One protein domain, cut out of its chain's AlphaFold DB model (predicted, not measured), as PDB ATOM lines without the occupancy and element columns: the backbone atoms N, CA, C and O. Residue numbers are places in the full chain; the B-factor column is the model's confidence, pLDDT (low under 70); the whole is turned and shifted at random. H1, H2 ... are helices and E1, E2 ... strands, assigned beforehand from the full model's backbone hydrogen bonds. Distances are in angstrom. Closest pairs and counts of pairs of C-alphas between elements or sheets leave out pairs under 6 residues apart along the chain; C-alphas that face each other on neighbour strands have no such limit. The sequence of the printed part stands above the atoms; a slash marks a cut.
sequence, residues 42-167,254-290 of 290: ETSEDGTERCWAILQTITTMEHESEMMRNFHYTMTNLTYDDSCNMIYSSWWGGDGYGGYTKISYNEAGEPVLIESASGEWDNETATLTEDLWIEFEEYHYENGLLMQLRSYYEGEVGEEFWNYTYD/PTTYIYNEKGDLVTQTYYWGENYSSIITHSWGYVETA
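What this domain is: This is residues 42 to 167 and 254 to 290 of the 290 residues of an uncharacterized protein of Rhodobiaceae bacterium (UniProt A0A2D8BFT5). A single sheet of eleven strands is curled like part of a barrel and left open, a curved wall whose edge strands E8 and E9 stay apart; the one small helix, H1, stands beside the strands near the end of E1. The 163 printed residues hold, in chain order, E1, H1 and then E2 to E11. The sheet's order is E8, E7, E6, E5, E4, E3, E2, E1, E11, E10, E9, antiparallel throughout, and the class is mostly strand. The whole is only just loose, close to compact, with a radius of gyration of the C-alphas of 18.7 A and spans of 51 by 48 by 40 A.

Where its parts are: E1, residues 49 to 62, begins with C-alpha 49 at (177.691, 225.842, 375.990) and is 38.5 A long. H1 is residues 66 to 71, 8.5 A. E2 is residues 74 to 80, E3 86 to 93, E4 97 to 105 and E5 111 to 122; E5 is 29.0 A long and bends by 70 degrees at residue 119. E6, residues 133 to 142, is 30.2 A long; E7 is residues 145 to 153; E8, residues 157 to 166, is 29.1 A long and ends with C-alpha 166 at (152.726, 244.915, 360.626). After the cut come E9, residues 254 to 259, E10, residues 265 to 272, and E11, residues 276 to 286, 33.3 A long, ending with C-alpha 286 at (184.755, 231.328, 371.392).

How they stand to each other: The sheet is twisted. On one side of E1 is E2, antiparallel at 170 degrees, with N 57 and O 76 2.9 A apart, within hydrogen-bond range. From E2 to E8 the strands form a meander, each the antiparallel neighbour of the one before; pairs within range are N 77 and O 90, 2.8 A, N 91 and O 99, 2.9 A, N 102 and O 115, 2.8 A, N 116 and O 135, 2.9 A, N 138 and O 150, 2.8 A, and N 151 and O 160, 2.9 A. On the other side of E1 is E11, antiparallel at 161 degrees, with N 58 and O 281 2.9 A apart. E9, E10 and E11 form a second meander, with N 258 and O 267 2.8 A apart and N 280 and O 268 2.8 A. H1 stands at the sheet's level, 0.5 A in height; its closest C-alphas to E1 are Arg 69 and Met 61, 5.2 A. In H1 every O i to N i+4 pair is within range.

The domain as a whole: The C-alphas farthest apart, of Glu 64 and Asn 143, are 52.9 A apart. Residues 168 to 253 are not printed, and C-alphas 167 and 254 are 35.1 A apart across this cut. Of the links printed whole, E5 to E6 is short but not tight and the others are tight. Mean pLDDT of the printed part is 87.3; residues 130 to 131 and 289 to 290 are under 70.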
ATOM      1  N   GLU A  42     177.342 227.279 370.638       83.19
ATOM      2  CA  GLU A  42     177.860 225.941 370.353       83.19
ATOM      3  C   GLU A  42     178.221 225.217 371.650       83.19
ATOM      4  O   GLU A  42     178.722 225.809 372.606       83.19
ATOM      5  N   THR A  43     178.034 223.900 371.671       81.50
ATOM      6  CA  THR A  43     178.630 223.057 372.710       81.50
ATOM      7  C   THR A  43     180.099 222.816 372.364       81.50
ATOM      8  O   THR A  43     180.399 222.148 371.372       81.50
ATOM      9  N   SER A  44     181.028 223.342 373.164       75.56
ATOM     10  CA  SER A  44     182.462 223.102 372.973       75.56
ATOM     11  C   SER A  44     182.861 221.662 373.308       75.56
ATOM     12  O   SER A  44     182.097 220.893 373.889       75.56
ATOM     13  N   GLU A  45     184.093 221.280 372.959       79.00
ATOM     14  CA  GLU A  45     184.620 219.916 373.148       79.00
ATOM     15  C   GLU A  45     184.575 219.416 374.605       79.00
ATOM     16  O   GLU A  45     184.536 218.211 374.854       79.00
ATOM     17  N   ASP A  46     184.566 220.331 375.576       79.44
ATOM     18  CA  ASP A  46     184.445 220.037 377.007       79.44
ATOM     19  C   ASP A  46     182.989 219.895 377.497       79.44
ATOM     20  O   ASP A  46     182.759 219.646 378.682       79.44
ATOM     21  N   GLY A  47     182.010 220.022 376.597       77.12
ATOM     22  CA  GLY A  47     180.583 219.910 376.884       77.12
ATOM     23  C   GLY A  47     179.940 221.186 377.428       77.12
ATOM     24  O   GLY A  47     178.773 221.137 377.813       77.12
ATOM     25  N   THR A  48     180.669 222.304 377.493       82.12
ATOM     26  CA  THR A  48     180.102 223.595 377.913       82.12
ATOM     27  C   THR A  48     179.440 224.309 376.738       82.12
ATOM     28  O   THR A  48     179.947 224.277 375.621       82.12
ATOM     29  N   GLU A  49     178.285 224.931 376.972       83.56
ATOM     30  CA  GLU A  49     177.691 225.842 375.990       83.56
ATOM     31  C   GLU A  49     178.481 227.146 376.008       83.56
ATOM     32  O   GLU A  49     178.692 227.746 377.063       83.56
ATOM     33  N   ARG A  50     178.971 227.543 374.836       86.44
ATOM     34  CA  ARG A  50     179.786 228.738 374.651       86.44
ATOM     35  C   ARG A  50     179.305 229.502 373.441       86.44
ATOM     36  O   ARG A  50     178.805 228.924 372.477       86.44
ATOM     37  N   CYS A  51     179.531 230.804 373.473       89.44
ATOM     38  CA  CYS A  51     179.283 231.616 372.307       89.44
ATOM     39  C   CYS A  51     180.401 231.456 371.279       89.44
ATOM     40  O   CYS A  51     181.555 231.731 371.598       89.44
ATOM     41  N   TRP A  52     180.071 231.019 370.065       91.06
ATOM     42  CA  TRP A  52     180.953 231.017 368.903       91.06
ATOM     43  C   TRP A  52     180.579 232.183 367.994       91.06
ATOM     44  O   TRP A  52     179.461 232.231 367.490       91.06
ATOM     45  N   ALA A  53     181.486 233.134 367.793       91.00
ATOM     46  CA  ALA A  53     181.164 234.379 367.110       91.00
ATOM     47  C   ALA A  53     182.337 234.935 366.306       91.00
ATOM     48  O   ALA A  53     183.493 234.547 366.505       91.00
ATOM     49  N   ILE A  54     182.040 235.888 365.427       89.38
ATOM     50  CA  ILE A  54     183.045 236.743 364.801       89.38
ATOM     51  C   ILE A  54     183.592 237.676 365.881       89.38
ATOM     52  O   ILE A  54     182.878 238.550 366.369       89.38
ATOM     53  N   LEU A  55     184.861 237.504 366.239       92.81
ATOM     54  CA  LEU A  55     185.548 238.327 367.240       92.81
ATOM     55  C   LEU A  55     186.253 239.530 366.610       92.81
ATOM     56  O   LEU A  55     186.491 240.541 367.270       92.81
ATOM     57  N   GLN A  56     186.613 239.411 365.333       91.94
ATOM     58  CA  GLN A  56     187.298 240.464 364.603       91.94
ATOM     59  C   GLN A  56     186.970 240.408 363.117       91.94
ATOM     60  O   GLN A  56     186.937 239.328 362.518       91.94
ATOM     61  N   THR A  57     186.817 241.580 362.512       90.31
ATOM     62  CA  THR A  57     186.820 241.743 361.062       90.31
ATOM     63  C   THR A  57     187.963 242.651 360.635       90.31
ATOM     64  O   THR A  57     188.327 243.604 361.325       90.31
ATOM     65  N   ILE A  58     188.570 242.326 359.497       87.44
ATOM     66  CA  ILE A  58     189.602 243.148 358.873       87.44
ATOM     67  C   ILE A  58     189.176 243.423 357.443       87.44
ATOM     68  O   ILE A  58     189.025 242.490 356.656       87.44
ATOM     69  N   THR A  59     189.042 244.699 357.103       88.81
ATOM     70  CA  THR A  59     188.825 245.162 355.734       88.81
ATOM     71  C   THR A  59     190.133 245.692 355.171       88.81
ATOM     72  O   THR A  59     190.819 246.493 355.804       88.81
ATOM     73  N   THR A  60     190.486 245.240 353.973       86.25
ATOM     74  CA  THR A  60     191.648 245.726 353.227       86.25
ATOM     75  C   THR A  60     191.256 246.013 351.789       86.25
ATOM     76  O   THR A  60     190.425 245.304 351.230       86.25
ATOM     77  N   MET A  61     191.881 247.016 351.178       84.88
ATOM     78  CA  MET A  61     191.728 247.290 349.753       84.88
ATOM     79  C   MET A  61     192.924 246.731 348.978       84.88
ATOM     80  O   MET A  61     194.078 247.086 349.250       84.88
ATOM     81  N   GLU A  62     192.668 245.900 347.972       82.94
ATOM     82  CA  GLU A  62     193.687 245.556 346.988       82.94
ATOM     83  C   GLU A  62     193.899 246.746 346.050       82.94
ATOM     84  O   GLU A  62     193.017 247.172 345.304       82.94
ATOM     85  N   HIS A  63     195.101 247.315 346.122       79.06
ATOM     86  CA  HIS A  63     195.505 248.453 345.316       79.06
ATOM     87  C   HIS A  63     197.020 248.402 345.068       79.06
ATOM     88  O   HIS A  63     197.794 247.985 345.935       79.06
ATOM     89  N   GLU A  64     197.463 248.862 343.896       79.50
ATOM     90  CA  GLU A  64     198.884 248.875 343.509       79.50
ATOM     91  C   GLU A  64     199.753 249.744 344.438       79.50
ATOM     92  O   GLU A  64     200.902 249.424 344.738       79.50
ATOM     93  N   SER A  65     199.183 250.842 344.932       82.00
ATOM     94  CA  SER A  65     199.796 251.723 345.929       82.00
ATOM     95  C   SER A  65     199.650 251.156 347.342       82.00
ATOM     96  O   SER A  65     198.549 251.094 347.885       82.00
ATOM     97  N   GLU A  66     200.780 250.834 347.971       81.75
ATOM     98  CA  GLU A  66     200.854 250.450 349.387       81.75
ATOM     99  C   GLU A  66     200.271 251.518 350.317       81.75
ATOM    100  O   GLU A  66     199.585 251.187 351.276       81.75
ATOM    101  N   MET A  67     200.476 252.797 350.000       82.31
ATOM    102  CA  MET A  67     199.877 253.898 350.750       82.31
ATOM    103  C   MET A  67     198.347 253.842 350.702       82.31
ATOM    104  O   MET A  67     197.715 254.014 351.735       82.31
ATOM    105  N   MET A  68     197.753 253.559 349.537       78.62
ATOM    106  CA  MET A  68     196.294 253.434 349.423       78.62
ATOM    107  C   MET A  68     195.780 252.224 350.195       78.62
ATOM    108  O   MET A  68     194.794 252.350 350.913       78.62
ATOM    109  N   ARG A  69     196.474 251.085 350.112       78.88
ATOM    110  CA  ARG A  69     196.121 249.884 350.878       78.88
ATOM    111  C   ARG A  69     196.166 250.134 352.385       78.88
ATOM    112  O   ARG A  69     195.240 249.746 353.082       78.88
ATOM    113  N   ASN A  70     197.218 250.790 352.874       79.94
ATOM    114  CA  ASN A  70     197.354 251.097 354.297       79.94
ATOM    115  C   ASN A  70     196.303 252.114 354.749       79.94
ATOM    116  O   ASN A  70     195.794 251.987 355.850       79.94
ATOM    117  N   PHE A  71     195.952 253.085 353.903       81.31
ATOM    118  CA  PHE A  71     194.935 254.086 354.223       81.31
ATOM    119  C   PHE A  71     193.516 253.496 354.276       81.31
ATOM    120  O   PHE A  71     192.713 253.921 355.093       81.31
ATOM    121  N   HIS A  72     193.215 252.489 353.449       79.12
ATOM    122  CA  HIS A  72     191.901 251.827 353.380       79.12
ATOM    123  C   HIS A  72     191.873 250.500 354.155       79.12
ATOM    124  O   HIS A  72     191.169 249.558 353.793       79.12
ATOM    125  N   TYR A  73     192.700 250.411 355.194       85.88
ATOM    126  CA  TYR A  73     192.660 249.333 356.167       85.88
ATOM    127  C   TYR A  73     191.669 249.694 357.268       85.88
ATOM    128  O   TYR A  73     191.741 250.806 357.786       85.88
ATOM    129  N   THR A  74     190.821 248.757 357.680       89.00
ATOM    130  CA  THR A  74     189.994 248.895 358.884       89.00
ATOM    131  C   THR A  74     190.014 247.593 359.659       89.00
ATOM    132  O   THR A  74     189.856 246.522 359.076       89.00
ATOM    133  N   MET A  75     190.185 247.679 360.972       87.19
ATOM    134  CA  MET A  75     190.043 246.545 361.876       87.19
ATOM    135  C   MET A  75     188.955 246.837 362.889       87.19
ATOM    136  O   MET A  75     189.017 247.858 363.568       87.19
ATOM    137  N   THR A  76     188.014 245.908 363.012       88.50
ATOM    138  CA  THR A  76     186.905 245.971 363.960       88.50
ATOM    139  C   THR A  76     187.005 244.804 364.923       88.50
ATOM    140  O   THR A  76     187.099 243.659 364.488       88.50
ATOM    141  N   ASN A  77     186.967 245.076 366.221       88.00
ATOM    142  CA  ASN A  77     186.860 244.066 367.268       88.00
ATOM    143  C   ASN A  77     185.432 244.044 367.808       88.00
ATOM    144  O   ASN A  77     184.813 245.100 367.946       88.00
ATOM    145  N   LEU A  78     184.930 242.852 368.120       87.75
ATOM    146  CA  LEU A  78     183.568 242.633 368.588       87.75
ATOM    147  C   LEU A  78     183.592 241.921 369.944       87.75
ATOM    148  O   LEU A  78     184.317 240.944 370.136       87.75
ATOM    149  N   THR A  79     182.762 242.403 370.861       89.75
ATOM    150  CA  THR A  79     182.577 241.845 372.200       89.75
ATOM    151  C   THR A  79     181.117 241.471 372.390       89.75
ATOM    152  O   THR A  79     180.215 242.219 372.001       89.75
ATOM    153  N   TYR A  80     180.892 240.332 373.036       88.44
ATOM    154  CA  TYR A  80     179.572 239.758 373.248       88.44
ATOM    155  C   TYR A  80     179.306 239.546 374.737       88.44
ATOM    156  O   TYR A  80     180.247 239.457 375.530       88.44
ATOM    157  N   ASP A  81     178.031 239.471 375.104       88.19
ATOM    158  CA  ASP A  81     177.597 239.028 376.427       88.19
ATOM    159  C   ASP A  81     177.467 237.494 376.517       88.19
ATOM    160  O   ASP A  81     177.656 236.755 375.545       88.19
ATOM    161  N   ASP A  82     177.106 237.007 377.708       86.00
ATOM    162  CA  ASP A  82     176.889 235.581 377.982       86.00
ATOM    163  C   ASP A  82     175.702 234.984 377.202       86.00
ATOM    164  O   ASP A  82     175.577 233.765 377.099       86.00
ATOM    165  N   SER A  83     174.824 235.832 376.657       86.50
ATOM    166  CA  SER A  83     173.671 235.441 375.840       86.50
ATOM    167  C   SER A  83     173.972 235.480 374.339       86.50
ATOM    168  O   SER A  83     173.049 235.368 373.539       86.50
ATOM    169  N   CYS A  84     175.248 235.593 373.949       87.44
ATOM    170  CA  CYS A  84     175.697 235.704 372.559       87.44
ATOM    171  C   CYS A  84     175.292 236.985 371.817       87.44
ATOM    172  O   CYS A  84     175.437 237.043 370.590       87.44
ATOM    173  N   ASN A  85     174.854 238.027 372.519       86.69
ATOM    174  CA  ASN A  85     174.524 239.301 371.890       86.69
ATOM    175  C   ASN A  85     175.775 240.169 371.775       86.69
ATOM    176  O   ASN A  85     176.535 240.291 372.735       86.69
ATOM    177  N   MET A  86     175.996 240.801 370.620       88.50
ATOM    178  CA  MET A  86     177.087 241.769 370.467       88.50
ATOM    179  C   MET A  86     176.751 243.026 371.273       88.50
ATOM    180  O   MET A  86     175.765 243.697 370.988       88.50
ATOM    181  N   ILE A  87     177.548 243.338 372.290       90.25
ATOM    182  CA  ILE A  87     177.310 244.477 373.198       90.25
ATOM    183  C   ILE A  87     178.244 245.649 372.925       90.25
ATOM    184  O   ILE A  87     177.973 246.779 373.336       90.25
ATOM    185  N   TYR A  88     179.365 245.384 372.259       89.88
ATOM    186  CA  TYR A  88     180.344 246.400 371.940       89.88
ATOM    187  C   TYR A  88     181.102 246.045 370.671       89.88
ATOM    188  O   TYR A  88     181.499 244.898 370.466       89.88
ATOM    189  N   SER A  89     181.379 247.062 369.869       89.00
ATOM    190  CA  SER A  89     182.387 247.000 368.827       89.00
ATOM    191  C   SER A  89     183.280 248.227 368.886       89.00
ATOM    192  O   SER A  89     182.839 249.313 369.261       89.00
ATOM    193  N   SER A  90     184.545 248.057 368.522       86.62
ATOM    194  CA  SER A  90     185.445 249.173 368.250       86.62
ATOM    195  C   SER A  90     186.131 248.945 366.925       86.62
ATOM    196  O   SER A  90     186.476 247.814 366.588       86.62
ATOM    197  N   TRP A  91     186.336 250.017 366.176       87.94
ATOM    198  CA  TRP A  91     187.046 249.958 364.916       87.94
ATOM    199  C   TRP A  91     188.065 251.077 364.814       87.94
ATOM    200  O   TRP A  91     187.904 252.152 365.390       87.94
ATOM    201  N   TRP A  92     189.123 250.810 364.062       86.94
ATOM    202  CA  TRP A  92     190.107 251.816 363.702       86.94
ATOM    203  C   TRP A  92     190.591 251.589 362.274       86.94
ATOM    204  O   TRP A  92     190.703 250.452 361.799       86.94
ATOM    205  N   GLY A  93     190.840 252.696 361.589       86.81
ATOM    206  CA  GLY A  93     191.279 252.774 360.212       86.81
ATOM    207  C   GLY A  93     192.736 253.207 360.095       86.81
ATOM    208  O   GLY A  93     193.271 253.947 360.924       86.81
ATOM    209  N   GLY A  94     193.407 252.765 359.033       83.81
ATOM    210  CA  GLY A  94     194.771 253.206 358.730       83.81
ATOM    211  C   GLY A  94     194.868 254.659 358.244       83.81
ATOM    212  O   GLY A  94     195.972 255.176 358.069       83.81
ATOM    213  N   ASP A  95     193.731 255.328 358.062       83.94
ATOM    214  CA  ASP A  95     193.593 256.768 357.848       83.94
ATOM    215  C   ASP A  95     193.681 257.597 359.145       83.94
ATOM    216  O   ASP A  95     193.767 258.825 359.077       83.94
ATOM    217  N   GLY A  96     193.718 256.937 360.309       84.31
ATOM    218  CA  GLY A  96     193.779 257.578 361.622       84.31
ATOM    219  C   GLY A  96     192.414 257.872 362.246       84.31
ATOM    220  O   GLY A  96     192.372 258.507 363.298       84.31
ATOM    221  N   TYR A  97     191.318 257.412 361.637       87.19
ATOM    222  CA  TYR A  97     189.983 257.491 362.226       87.19
ATOM    223  C   TYR A  97     189.615 256.197 362.943       87.19
ATOM    224  O   TYR A  97     190.161 255.128 362.680       87.19
ATOM    225  N   GLY A  98     188.674 256.291 363.866       86.94
ATOM    226  CA  GLY A  98     188.123 255.141 364.555       86.94
ATOM    227  C   GLY A  98     186.735 255.427 365.087       86.94
ATOM    228  O   GLY A  98     186.191 256.524 364.933       86.94
ATOM    229  N   GLY A  99     186.179 254.436 365.762       87.94
ATOM    230  CA  GLY A  99     184.880 254.563 366.384       87.94
ATOM    231  C   GLY A  99     184.529 253.379 367.259       87.94
ATOM    232  O   GLY A  99     185.283 252.412 367.391       87.94
ATOM    233  N   TYR A 100     183.359 253.473 367.867       85.94
ATOM    234  CA  TYR A 100     182.760 252.372 368.597       85.94
ATOM    235  C   TYR A 100     181.251 252.348 368.413       85.94
ATOM    236  O   TYR A 100     180.632 253.360 368.083       85.94
ATOM    237  N   THR A 101     180.685 251.190 368.727       89.12
ATOM    238  CA  THR A 101     179.253 250.985 368.911       89.12
ATOM    239  C   THR A 101     179.050 250.254 370.232       89.12
ATOM    240  O   THR A 101     179.747 249.279 370.506       89.12
ATOM    241  N   LYS A 102     178.113 250.708 371.058       91.88
ATOM    242  CA  LYS A 102     177.621 250.014 372.253       91.88
ATOM    243  C   LYS A 102     176.159 249.676 372.044       91.88
ATOM    244  O   LYS A 102     175.415 250.522 371.561       91.88
ATOM    245  N   ILE A 103     175.751 248.484 372.461       91.69
ATOM    246  CA  ILE A 103     174.366 248.032 372.344       91.69
ATOM    247  C   ILE A 103     173.867 247.591 373.714       91.69
ATOM    248  O   ILE A 103     174.520 246.816 374.412       91.69
ATOM    249  N   SER A 104     172.701 248.103 374.098       93.69
ATOM    250  CA  SER A 104     171.952 247.652 375.269       93.69
ATOM    251  C   SER A 104     170.740 246.845 374.827       93.69
ATOM    252  O   SER A 104     170.084 247.209 373.853       93.69
ATOM    253  N   TYR A 105     170.411 245.797 375.580       90.88
ATOM    254  CA  TYR A 105     169.319 244.872 375.276       90.88
ATOM    255  C   TYR A 105     168.277 244.844 376.400       90.88
ATOM    256  O   TYR A 105     168.591 245.120 377.562       90.88
ATOM    257  N   ASN A 106     167.032 244.506 376.063       91.81
ATOM    258  CA  ASN A 106     166.005 244.171 377.050       91.81
ATOM    259  C   ASN A 106     166.116 242.701 377.515       91.81
ATOM    260  O   ASN A 106     166.961 241.941 377.052       91.81
ATOM    261  N   GLU A 107     165.238 242.278 378.432       91.38
ATOM    262  CA  GLU A 107     165.210 240.893 378.941       91.38
ATOM    263  C   GLU A 107     164.863 239.841 377.870       91.38
ATOM    264  O   GLU A 107     165.137 238.660 378.073       91.38
ATOM    265  N   ALA A 108     164.255 240.248 376.750       89.62
ATOM    266  CA  ALA A 108     163.952 239.375 375.619       89.62
ATOM    267  C   ALA A 108     165.132 239.235 374.636       89.62
ATOM    268  O   ALA A 108     165.032 238.458 373.691       89.62
ATOM    269  N   GLY A 109     166.244 239.948 374.864       87.25
ATOM    270  CA  GLY A 109     167.400 239.963 373.965       87.25
ATOM    271  C   GLY A 109     167.236 240.897 372.763       87.25
ATOM    272  O   GLY A 109     167.998 240.795 371.809       87.25
ATOM    273  N   GLU A 110     166.265 241.814 372.787       87.19
ATOM    274  CA  GLU A 110     166.052 242.792 371.713       87.19
ATOM    275  C   GLU A 110     166.855 244.072 372.007       87.19
ATOM    276  O   GLU A 110     166.857 244.531 373.160       87.19
ATOM    277  N   PRO A 111     167.545 244.669 371.014       88.56
ATOM    278  CA  PRO A 111     168.314 245.893 371.220       88.56
ATOM    279  C   PRO A 111     167.364 247.047 371.535       88.56
ATOM    280  O   PRO A 111     166.393 247.240 370.812       88.56
ATOM    281  N   VAL A 112     167.638 247.808 372.596       94.31
ATOM    282  CA  VAL A 112     166.824 248.959 373.041       94.31
ATOM    283  C   VAL A 112     167.518 250.303 372.864       94.31
ATOM    284  O   VAL A 112     166.844 251.321 372.725       94.31
ATOM    285  N   LEU A 113     168.851 250.314 372.886       95.12
ATOM    286  CA  LEU A 113     169.657 251.510 372.687       95.12
ATOM    287  C   LEU A 113     170.971 251.128 372.017       95.12
ATOM    288  O   LEU A 113     171.698 250.276 372.538       95.12
ATOM    289  N   ILE A 114     171.289 251.801 370.919       93.50
ATOM    290  CA  ILE A 114     172.617 251.792 370.316       93.50
ATOM    291  C   ILE A 114     173.234 253.173 370.516       93.50
ATOM    292  O   ILE A 114     172.604 254.183 370.235       93.50
ATOM    293  N   GLU A 115     174.460 253.211 371.027       93.31
ATOM    294  CA  GLU A 115     175.290 254.415 371.109       93.31
ATOM    295  C   GLU A 115     176.495 254.207 370.199       93.31
ATOM    296  O   GLU A 115     177.239 253.236 370.363       93.31
ATOM    297  N   SER A 116     176.723 255.125 369.269       92.12
ATOM    298  CA  SER A 116     177.887 255.085 368.393       92.12
ATOM    299  C   SER A 116     178.607 256.416 368.354       92.12
ATOM    300  O   SER A 116     177.995 257.478 368.399       92.12
ATOM    301  N   ALA A 117     179.927 256.358 368.240       86.75
ATOM    302  CA  ALA A 117     180.740 257.543 368.043       86.75
ATOM    303  C   ALA A 117     181.892 257.245 367.093       86.75
ATOM    304  O   ALA A 117     182.415 256.128 367.060       86.75
ATOM    305  N   SER A 118     182.317 258.267 366.359       87.56
ATOM    306  CA  SER A 118     183.505 258.213 365.512       87.56
ATOM    307  C   SER A 118     184.301 259.510 365.602       87.56
ATOM    308  O   SER A 118     183.754 260.574 365.902       87.56
ATOM    309  N   GLY A 119     185.608 259.411 365.377       86.38
ATOM    310  CA  GLY A 119     186.533 260.533 365.499       86.38
ATOM    311  C   GLY A 119     187.967 260.136 365.169       86.38
ATOM    312  O   GLY A 119     188.215 259.043 364.656       86.38
ATOM    313  N   GLU A 120     188.915 261.029 365.459       88.12
ATOM    314  CA  GLU A 120     190.332 260.677 365.357       88.12
ATOM    315  C   GLU A 120     190.679 259.632 366.425       88.12
ATOM    316  O   GLU A 120     190.216 259.686 367.569       88.12
ATOM    317  N   TRP A 121     191.499 258.664 366.034       84.31
ATOM    318  CA  TRP A 121     191.887 257.546 366.876       84.31
ATOM    319  C   TRP A 121     193.305 257.733 367.419       84.31
ATOM    320  O   TRP A 121     194.270 257.890 366.665       84.31
ATOM    321  N   ASP A 122     193.450 257.669 368.740       83.94
ATOM    322  CA  ASP A 122     194.744 257.659 369.408       83.94
ATOM    323  C   ASP A 122     195.276 256.223 369.509       83.94
ATOM    324  O   ASP A 122     194.845 255.414 370.334       83.94
ATOM    325  N   ASN A 123     196.275 255.922 368.681       76.69
ATOM    326  CA  ASN A 123     196.952 254.628 368.670       76.69
ATOM    327  C   ASN A 123     197.760 254.328 369.945       76.69
ATOM    328  O   ASN A 123     198.033 253.158 370.209       76.69
ATOM    329  N   GLU A 124     198.179 255.337 370.718       82.56
ATOM    330  CA  GLU A 124     198.936 255.113 371.958       82.56
ATOM    331  C   GLU A 124     198.023 254.645 373.093       82.56
ATOM    332  O   GLU A 124     198.413 253.788 373.890       82.56
ATOM    333  N   THR A 125     196.811 255.194 373.162       82.56
ATOM    334  CA  THR A 125     195.835 254.885 374.217       82.56
ATOM    335  C   THR A 125     194.744 253.914 373.776       82.56
ATOM    336  O   THR A 125     194.037 253.390 374.635       82.56
ATOM    337  N   ALA A 126     194.635 253.634 372.473       77.00
ATOM    338  CA  ALA A 126     193.538 252.889 371.854       77.00
ATOM    339  C   ALA A 126     192.164 253.485 372.208       77.00
ATOM    340  O   ALA A 126     191.225 252.766 372.557       77.00
ATOM    341  N   THR A 127     192.072 254.815 372.157       81.38
ATOM    342  CA  THR A 127     190.841 255.558 372.439       81.38
ATOM    343  C   THR A 127     190.591 256.635 371.394       81.38
ATOM    344  O   THR A 127     191.467 256.978 370.604       81.38
ATOM    345  N   LEU A 128     189.370 257.156 371.381       84.06
ATOM    346  CA  LEU A 128     189.022 258.311 370.570       84.06
ATOM    347  C   LEU A 128     189.497 259.612 371.225       84.06
ATOM    348  O   LEU A 128     189.482 259.734 372.453       84.06
ATOM    349  N   THR A 129     189.878 260.587 370.405       80.62
ATOM    350  CA  THR A 129     190.213 261.941 370.861       80.62
ATOM    351  C   THR A 129     188.957 262.753 371.222       80.62
ATOM    352  O   THR A 129     187.824 262.329 370.986       80.62
ATOM    353  N   GLU A 130     189.149 263.907 371.870       68.38
ATOM    354  CA  GLU A 130     188.054 264.813 372.254       68.38
ATOM    355  C   GLU A 130     187.388 265.448 371.003       68.38
ATOM    356  O   GLU A 130     188.051 265.625 369.986       68.38
ATOM    357  N   ASP A 131     186.095 265.806 371.099       64.94
ATOM    358  CA  ASP A 131     185.182 266.281 370.023       64.94
ATOM    359  C   ASP A 131     184.478 265.192 369.179       64.94
ATOM    360  O   ASP A 131     184.429 265.241 367.947       64.94
ATOM    361  N   LEU A 132     183.863 264.218 369.857       78.69
ATOM    362  CA  LEU A 132     183.062 263.175 369.218       78.69
ATOM    363  C   LEU A 132     181.673 263.648 368.791       78.69
ATOM    364  O   LEU A 132     180.974 264.338 369.529       78.69
ATOM    365  N   TRP A 133     181.241 263.170 367.626       81.50
ATOM    366  CA  TRP A 133     179.835 263.168 367.237       81.50
ATOM    367  C   TRP A 133     179.231 261.848 367.699       81.50
ATOM    368  O   TRP A 133     179.456 260.811 367.073       81.50
ATOM    369  N   ILE A 134     178.542 261.886 368.839       90.31
ATOM    370  CA  ILE A 134     177.870 260.716 369.403       90.31
ATOM    371  C   ILE A 134     176.436 260.686 368.877       90.31
ATOM    372  O   ILE A 134     175.702 261.668 369.012       90.31
ATOM    373  N   GLU A 135     176.070 259.561 368.285       92.12
ATOM    374  CA  GLU A 135     174.742 259.235 367.778       92.12
ATOM    375  C   GLU A 135     174.113 258.145 368.650       92.12
ATOM    376  O   GLU A 135     174.803 257.252 369.153       92.12
ATOM    377  N   PHE A 136     172.802 258.238 368.827       93.12
ATOM    378  CA  PHE A 136     171.983 257.314 369.585       93.12
ATOM    379  C   PHE A 136     170.828 256.821 368.723       93.12
ATOM    380  O   PHE A 136     170.173 257.621 368.062       93.12
ATOM    381  N   GLU A 137     170.532 255.530 368.809       95.62
ATOM    382  CA  GLU A 137     169.341 254.909 368.233       95.62
ATOM    383  C   GLU A 137     168.540 254.213 369.339       95.62
ATOM    384  O   GLU A 137     169.011 253.257 369.957       95.62
ATOM    385  N   GLU A 138     167.325 254.689 369.597       95.19
ATOM    386  CA  GLU A 138     166.389 254.133 370.573       95.19
ATOM    387  C   GLU A 138     165.328 253.273 369.881       95.19
ATOM    388  O   GLU A 138     164.653 253.720 368.949       95.19
ATOM    389  N   TYR A 139     165.145 252.052 370.378       94.81
ATOM    390  CA  TYR A 139     164.250 251.055 369.797       94.81
ATOM    391  C   TYR A 139     163.077 250.771 370.740       94.81
ATOM    392  O   TYR A 139     163.255 250.395 371.904       94.81
ATOM    393  N   HIS A 140     161.855 250.914 370.229       95.75
ATOM    394  CA  HIS A 140     160.621 250.740 370.991       95.75
ATOM    395  C   HIS A 140     159.789 249.581 370.451       95.75
ATOM    396  O   HIS A 140     159.287 249.644 369.330       95.75
ATOM    397  N   TYR A 141     159.579 248.559 371.281       93.62
ATOM    398  CA  TYR A 141     158.853 247.345 370.908       93.62
ATOM    399  C   TYR A 141     157.474 247.264 371.562       93.62
ATOM    400  O   TYR A 141     157.278 247.684 372.704       93.62
ATOM    401  N   GLU A 142     156.533 246.633 370.863       95.75
ATOM    402  CA  GLU A 142     155.247 246.200 371.400       95.75
ATOM    403  C   GLU A 142     155.009 244.736 371.013       95.75
ATOM    404  O   GLU A 142     155.009 244.383 369.839       95.75
ATOM    405  N   ASN A 143     154.807 243.865 372.006       93.25
ATOM    406  CA  ASN A 143     154.604 242.421 371.802       93.25
ATOM    407  C   ASN A 143     155.706 241.737 370.960       93.25
ATOM    408  O   ASN A 143     155.415 240.803 370.217       93.25
ATOM    409  N   GLY A 144     156.954 242.198 371.084       90.69
ATOM    410  CA  GLY A 144     158.105 241.677 370.337       90.69
ATOM    411  C   GLY A 144     158.236 242.196 368.901       90.69
ATOM    412  O   GLY A 144     159.040 241.685 368.130       90.69
ATOM    413  N   LEU A 145     157.434 243.193 368.511       90.56
ATOM    414  CA  LEU A 145     157.540 243.875 367.220       90.56
ATOM    415  C   LEU A 145     158.102 245.280 367.431       90.56
ATOM    416  O   LEU A 145     157.610 246.011 368.293       90.56
ATOM    417  N   LEU A 146     159.108 245.668 366.647       93.88
ATOM    418  CA  LEU A 146     159.667 247.019 366.678       93.88
ATOM    419  C   LEU A 146     158.626 247.999 366.133       93.88
ATOM    420  O   LEU A 146     158.319 247.967 364.950       93.88
ATOM    421  N   MET A 147     158.076 248.868 366.972       95.88
ATOM    422  CA  MET A 147     157.045 249.827 366.569       95.88
ATOM    423  C   MET A 147     157.634 251.161 366.132       95.88
ATOM    424  O   MET A 147     157.080 251.822 365.252       95.88
ATOM    425  N   GLN A 148     158.746 251.558 366.747       96.38
ATOM    426  CA  GLN A 148     159.412 252.813 366.447       96.38
ATOM    427  C   GLN A 148     160.916 252.719 366.693       96.38
ATOM    428  O   GLN A 148     161.351 252.139 367.687       96.38
ATOM    429  N   LEU A 149     161.676 253.350 365.805       95.44
ATOM    430  CA  LEU A 149     163.088 253.675 365.975       95.44
ATOM    431  C   LEU A 149     163.224 255.202 366.003       95.44
ATOM    432  O   LEU A 149     162.618 255.889 365.179       95.44
ATOM    433  N   ARG A 150     164.012 255.727 366.940       95.00
ATOM    434  CA  ARG A 150     164.377 257.147 367.038       95.00
ATOM    435  C   ARG A 150     165.898 257.274 366.963       95.00
ATOM    436  O   ARG A 150     166.567 256.727 367.830       95.00
ATOM    437  N   SER A 151     166.427 258.009 365.985       94.12
ATOM    438  CA  SER A 151     167.852 258.382 365.933       94.12
ATOM    439  C   SER A 151     168.043 259.841 366.350       94.12
ATOM    440  O   SER A 151     167.204 260.683 366.028       94.12
ATOM    441  N   TYR A 152     169.104 260.148 367.101       93.81
ATOM    442  CA  TYR A 152     169.468 261.511 367.501       93.81
ATOM    443  C   TYR A 152     170.946 261.633 367.899       93.81
ATOM    444  O   TYR A 152     171.575 260.681 368.350       93.81
ATOM    445  N   TYR A 153     171.498 262.842 367.811       92.50
ATOM    446  CA  TYR A 153     172.837 263.149 368.324       92.50
ATOM    447  C   TYR A 153     172.807 263.578 369.792       92.50
ATOM    448  O   TYR A 153     171.782 264.053 370.292       92.50
ATOM    449  N   GLU A 154     173.953 263.483 370.476       90.25
ATOM    450  CA  GLU A 154     174.116 263.966 371.852       90.25
ATOM    451  C   GLU A 154     173.508 265.365 372.055       90.25
ATOM    452  O   GLU A 154     173.727 266.300 371.281       90.25
ATOM    453  N   GLY A 155     172.710 265.501 373.118       88.75
ATOM    454  CA  GLY A 155     171.900 266.695 373.361       88.75
ATOM    455  C   GLY A 155     170.553 266.710 372.630       88.75
ATOM    456  O   GLY A 155     169.938 267.774 372.574       88.75
ATOM    457  N   GLU A 156     170.104 265.563 372.106       87.38
ATOM    458  CA  GLU A 156     168.818 265.372 371.406       87.38
ATOM    459  C   GLU A 156     168.682 266.267 370.164       87.38
ATOM    460  O   GLU A 156     167.651 266.886 369.899       87.38
ATOM    461  N   VAL A 157     169.769 266.386 369.399       87.62
ATOM    462  CA  VAL A 157     169.810 267.205 368.184       87.62
ATOM    463  C   VAL A 157     169.586 266.327 366.958       87.62
ATOM    464  O   VAL A 157     170.171 265.257 366.849       87.62
ATOM    465  N   GLY A 158     168.797 266.823 365.998       89.19
ATOM    466  CA  GLY A 158     168.621 266.165 364.700       89.19
ATOM    467  C   GLY A 158     167.815 264.873 364.782       89.19
ATOM    468  O   GLY A 158     168.188 263.902 364.143       89.19
ATOM    469  N   GLU A 159     166.758 264.864 365.593       94.12
ATOM    470  CA  GLU A 159     165.920 263.684 365.784       94.12
ATOM    471  C   GLU A 159     165.246 263.240 364.484       94.12
ATOM    472  O   GLU A 159     164.589 264.039 363.810       94.12
ATOM    473  N   GLU A 160     165.340 261.951 364.190       93.62
ATOM    474  CA  GLU A 160     164.623 261.291 363.105       93.62
ATOM    475  C   GLU A 160     163.876 260.075 363.660       93.62
ATOM    476  O   GLU A 160     164.330 259.420 364.599       93.62
ATOM    477  N   PHE A 161     162.702 259.793 363.099       94.25
ATOM    478  CA  PHE A 161     161.831 258.712 363.553       94.25
ATOM    479  C   PHE A 161     161.455 257.806 362.388       94.25
ATOM    480  O   PHE A 161     161.080 258.296 361.322       94.25
ATOM    481  N   TRP A 162     161.458 256.503 362.647       96.62
ATOM    482  CA  TRP A 162     160.915 255.462 361.786       96.62
ATOM    483  C   TRP A 162     159.781 254.783 362.536       96.62
ATOM    484  O   TRP A 162     159.956 254.373 363.683       96.62
ATOM    485  N   ASN A 163     158.619 254.673 361.905       95.75
ATOM    486  CA  ASN A 163     157.451 254.003 362.459       95.75
ATOM    487  C   ASN A 163     157.112 252.788 361.609       95.75
ATOM    488  O   ASN A 163     157.073 252.881 360.381       95.75
ATOM    489  N   TYR A 164     156.811 251.676 362.270       93.75
ATOM    490  CA  TYR A 164     156.585 250.399 361.609       93.75
ATOM    491  C   TYR A 164     155.154 249.916 361.831       93.75
ATOM    492  O   TYR A 164     154.584 250.037 362.917       93.75
ATOM    493  N   THR A 165     154.560 249.349 360.785       96.38
ATOM    494  CA  THR A 165     153.255 248.681 360.841       96.38
ATOM    495  C   THR A 165     153.383 247.267 360.307       96.38
ATOM    496  O   THR A 165     154.088 247.034 359.328       96.38
ATOM    497  N   TYR A 166     152.645 246.341 360.914       94.12
ATOM    498  CA  TYR A 166     152.726 244.915 360.626       94.12
ATOM    499  C   TYR A 166     151.381 244.343 360.176       94.12
ATOM    500  O   TYR A 166     150.315 244.870 360.512       94.12
ATOM    501  N   ASP A 167     151.427 243.250 359.418       93.19
ATOM    502  CA  ASP A 167     150.246 242.448 359.113       93.19
ATOM    503  C   ASP A 167     149.884 241.468 360.247       93.19
ATOM    504  O   ASP A 167     150.491 241.443 361.318       93.19
ATOM    505  N   PRO A 254     180.966 241.869 340.900       90.62
ATOM    506  CA  PRO A 254     180.710 240.731 341.760       90.62
ATOM    507  C   PRO A 254     181.168 240.995 343.197       90.62
ATOM    508  O   PRO A 254     182.164 241.668 343.451       90.62
ATOM    509  N   THR A 255     180.475 240.368 344.137       88.56
ATOM    510  CA  THR A 255     180.981 240.049 345.469       88.56
ATOM    511  C   THR A 255     181.072 238.537 345.585       88.56
ATOM    512  O   THR A 255     180.119 237.844 345.226       88.56
ATOM    513  N   THR A 256     182.188 238.012 346.079       92.50
ATOM    514  CA  THR A 256     182.358 236.580 346.361       92.50
ATOM    515  C   THR A 256     182.413 236.329 347.861       92.50
ATOM    516  O   THR A 256     182.866 237.185 348.623       92.50
ATOM    517  N   TYR A 257     181.969 235.144 348.272       90.94
ATOM    518  CA  TYR A 257     181.899 234.730 349.669       90.94
ATOM    519  C   TYR A 257     182.546 233.350 349.818       90.94
ATOM    520  O   TYR A 257     182.326 232.449 349.006       90.94
ATOM    521  N   ILE A 258     183.394 233.194 350.833       93.44
ATOM    522  CA  ILE A 258     184.135 231.962 351.111       93.44
ATOM    523  C   ILE A 258     183.882 231.559 352.553       93.44
ATOM    524  O   ILE A 258     184.097 232.355 353.468       93.44
ATOM    525  N   TYR A 259     183.511 230.297 352.739       91.56
ATOM    526  CA  TYR A 259     183.185 229.713 354.031       91.56
ATOM    527  C   TYR A 259     184.199 228.631 354.416       91.56
ATOM    528  O   TYR A 259     184.845 228.032 353.551       91.56
ATOM    529  N   ASN A 260     184.363 228.382 355.715       91.94
ATOM    530  CA  ASN A 260     185.143 227.244 356.206       91.94
ATOM    531  C   ASN A 260     184.308 225.944 356.208       91.94
ATOM    532  O   ASN A 260     183.134 225.930 355.850       91.94
ATOM    533  N   GLU A 261     184.903 224.833 356.656       90.00
ATOM    534  CA  GLU A 261     184.231 223.522 356.732       90.00
ATOM    535  C   GLU A 261     183.036 223.476 357.704       90.00
ATOM    536  O   GLU A 261     182.219 222.563 357.615       90.00
ATOM    537  N   LYS A 262     182.927 224.440 358.629       87.06
ATOM    538  CA  LYS A 262     181.782 224.591 359.539       87.06
ATOM    539  C   LYS A 262     180.652 225.440 358.942       87.06
ATOM    540  O   LYS A 262     179.610 225.553 359.575       87.06
ATOM    541  N   GLY A 263     180.851 226.027 357.760       88.56
ATOM    542  CA  GLY A 263     179.918 226.987 357.170       88.56
ATOM    543  C   GLY A 263     180.069 228.410 357.712       88.56
ATOM    544  O   GLY A 263     179.196 229.232 357.473       88.56
ATOM    545  N   ASP A 264     181.163 228.733 358.414       88.25
ATOM    546  CA  ASP A 264     181.423 230.102 358.870       88.25
ATOM    547  C   ASP A 264     181.956 230.952 357.716       88.25
ATOM    548  O   ASP A 264     182.915 230.541 357.055       88.25
ATOM    549  N   LEU A 265     181.407 232.152 357.504       88.12
ATOM    550  CA  LEU A 265     181.939 233.094 356.517       88.12
ATOM    551  C   LEU A 265     183.352 233.525 356.931       88.12
ATOM    552  O   LEU A 265     183.538 234.139 357.976       88.12
ATOM    553  N   VAL A 266     184.354 233.225 356.106       92.44
ATOM    554  CA  VAL A 266     185.766 233.570 356.351       92.44
ATOM    555  C   VAL A 266     186.161 234.809 355.570       92.44
ATOM    556  O   VAL A 266     186.857 235.680 356.092       92.44
ATOM    557  N   THR A 267     185.730 234.907 354.315       91.31
ATOM    558  CA  THR A 267     186.139 235.996 353.429       91.31
ATOM    559  C   THR A 267     184.985 236.458 352.561       91.31
ATOM    560  O   THR A 267     184.283 235.640 351.974       91.31
ATOM    561  N   GLN A 268     184.850 237.772 352.443       90.88
ATOM    562  CA  GLN A 268     184.026 238.434 351.444       90.88
ATOM    563  C   GLN A 268     184.934 239.305 350.576       90.88
ATOM    564  O   GLN A 268     185.774 240.038 351.100       90.88
ATOM    565  N   THR A 269     184.796 239.233 349.256       89.38
ATOM    566  CA  THR A 269     185.559 240.083 348.333       89.38
ATOM    567  C   THR A 269     184.615 240.851 347.434       89.38
ATOM    568  O   THR A 269     183.941 240.251 346.606       89.38
ATOM    569  N   TYR A 270     184.575 242.171 347.596       88.50
ATOM    570  CA  TYR A 270     183.833 243.082 346.729       88.50
ATOM    571  C   TYR A 270     184.758 243.569 345.618       88.50
ATOM    572  O   TYR A 270     185.807 244.137 345.911       88.50
ATOM    573  N   TYR A 271     184.384 243.352 344.362       85.06
ATOM    574  CA  TYR A 271     185.130 243.827 343.200       85.06
ATOM    575  C   TYR A 271     184.457 245.078 342.640       85.06
ATOM    576  O   TYR A 271     183.241 245.091 342.480       85.06
ATOM    577  N   TRP A 272     185.226 246.115 342.299       82.25
ATOM    578  CA  TRP A 272     184.699 247.258 341.548       82.25
ATOM    579  C   TRP A 272     185.638 247.660 340.415       82.25
ATOM    580  O   TRP A 272     186.800 248.027 340.606       82.25
ATOM    581  N   GLY A 273     185.113 247.603 339.194       75.94
ATOM    582  CA  GLY A 273     185.932 247.741 337.993       75.94
ATOM    583  C   GLY A 273     186.938 246.595 337.823       75.94
ATOM    584  O   GLY A 273     186.825 245.537 338.432       75.94
ATOM    585  N   GLU A 274     187.931 246.790 336.953       73.38
ATOM    586  CA  GLU A 274     188.809 245.691 336.516       73.38
ATOM    587  C   GLU A 274     189.972 245.377 337.471       73.38
ATOM    588  O   GLU A 274     190.554 244.300 337.375       73.38
ATOM    589  N   ASN A 275     190.354 246.303 338.360       75.94
ATOM    590  CA  ASN A 275     191.621 246.217 339.105       75.94
ATOM    591  C   ASN A 275     191.510 246.567 340.595       75.94
ATOM    592  O   ASN A 275     192.540 246.767 341.241       75.94
ATOM    593  N   TYR A 276     190.297 246.682 341.134       82.12
ATOM    594  CA  TYR A 276     190.101 247.062 342.528       82.12
ATOM    595  C   TYR A 276     189.193 246.075 343.237       82.12
ATOM    596  O   TYR A 276     188.170 245.643 342.696       82.12
ATOM    597  N   SER A 277     189.583 245.734 344.459       85.69
ATOM    598  CA  SER A 277     188.773 244.916 345.343       85.69
ATOM    599  C   SER A 277     188.942 245.349 346.800       85.69
ATOM    600  O   SER A 277     189.961 245.932 347.183       85.69
ATOM    601  N   SER A 278     187.926 245.064 347.608       88.19
ATOM    602  CA  SER A 278     187.970 245.107 349.067       88.19
ATOM    603  C   SER A 278     187.787 243.690 349.541       88.19
ATOM    604  O   SER A 278     186.827 243.024 349.156       88.19
ATOM    605  N   ILE A 279     188.676 243.259 350.417       87.38
ATOM    606  CA  ILE A 279     188.611 241.963 351.066       87.38
ATOM    607  C   ILE A 279     188.282 242.203 352.530       87.38
ATOM    608  O   ILE A 279     189.036 242.879 353.232       87.38
ATOM    609  N   ILE A 280     187.179 241.616 352.977       89.12
ATOM    610  CA  ILE A 280     186.779 241.543 354.378       89.12
ATOM    611  C   ILE A 280     187.091 240.129 354.857       89.12
ATOM    612  O   ILE A 280     186.606 239.153 354.285       89.12
ATOM    613  N   THR A 281     187.917 240.012 355.890       90.69
ATOM    614  CA  THR A 281     188.238 238.738 356.544       90.69
ATOM    615  C   THR A 281     187.600 238.697 357.923       90.69
ATOM    616  O   THR A 281     187.699 239.670 358.668       90.69
ATOM    617  N   HIS A 282     186.999 237.564 358.273       89.38
ATOM    618  CA  HIS A 282     186.336 237.338 359.552       89.38
ATOM    619  C   HIS A 282     187.127 236.320 360.374       89.38
ATOM    620  O   HIS A 282     187.458 235.230 359.897       89.38
ATOM    621  N   SER A 283     187.422 236.673 361.621       93.44
ATOM    622  CA  SER A 283     188.052 235.777 362.588       93.44
ATOM    623  C   SER A 283     187.011 235.291 363.581       93.44
ATOM    624  O   SER A 283     186.469 236.079 364.357       93.44
ATOM    625  N   TRP A 284     186.758 233.989 363.560       92.38
ATOM    626  CA  TRP A 284     185.813 233.330 364.451       92.38
ATOM    627  C   TRP A 284     186.508 232.754 365.681       92.38
ATOM    628  O   TRP A 284     187.643 232.272 365.599       92.38
ATOM    629  N   GLY A 285     185.821 232.778 366.817       91.56
ATOM    630  CA  GLY A 285     186.329 232.228 368.064       91.56
ATOM    631  C   GLY A 285     185.246 232.061 369.122       91.56
ATOM    632  O   GLY A 285     184.128 232.555 368.979       91.56
ATOM    633  N   TYR A 286     185.596 231.361 370.201       90.94
ATOM    634  CA  TYR A 286     184.755 231.328 371.392       90.94
ATOM    635  C   TYR A 286     184.899 232.644 372.155       90.94
ATOM    636  O   TYR A 286     186.021 233.071 372.426       90.94
ATOM    637  N   VAL A 287     183.777 233.262 372.514       88.56
ATOM    638  CA  VAL A 287     183.751 234.465 373.352       88.56
ATOM    639  C   VAL A 287     184.253 234.102 374.747       88.56
ATOM    640  O   VAL A 287     183.809 233.122 375.349       88.56
ATOM    641  N   GLU A 288     185.193 234.890 375.262       77.75
ATOM    642  CA  GLU A 288     185.638 234.775 376.646       77.75
ATOM    643  C   GLU A 288     184.607 235.463 377.552       77.75
ATOM    644  O   GLU A 288     184.525 236.688 377.595       77.75
ATOM    645  N   THR A 289     183.795 234.675 378.256       61.06
ATOM    646  CA  THR A 289     182.898 235.176 379.308       61.06
ATOM    647  C   THR A 289     183.737 235.576 380.526       61.06
ATOM    648  O   THR A 289     184.564 234.774 380.980       61.06
ATOM    649  N   ALA A 290     183.557 236.798 381.030       47.09
ATOM    650  CA  ALA A 290     184.294 237.336 382.181       47.09
ATOM    651  C   ALA A 290     183.789 236.799 383.531       47.09
ATOM    652  O   ALA A 290     182.563 236.623 383.690       47.09
TER     653      ALA A 290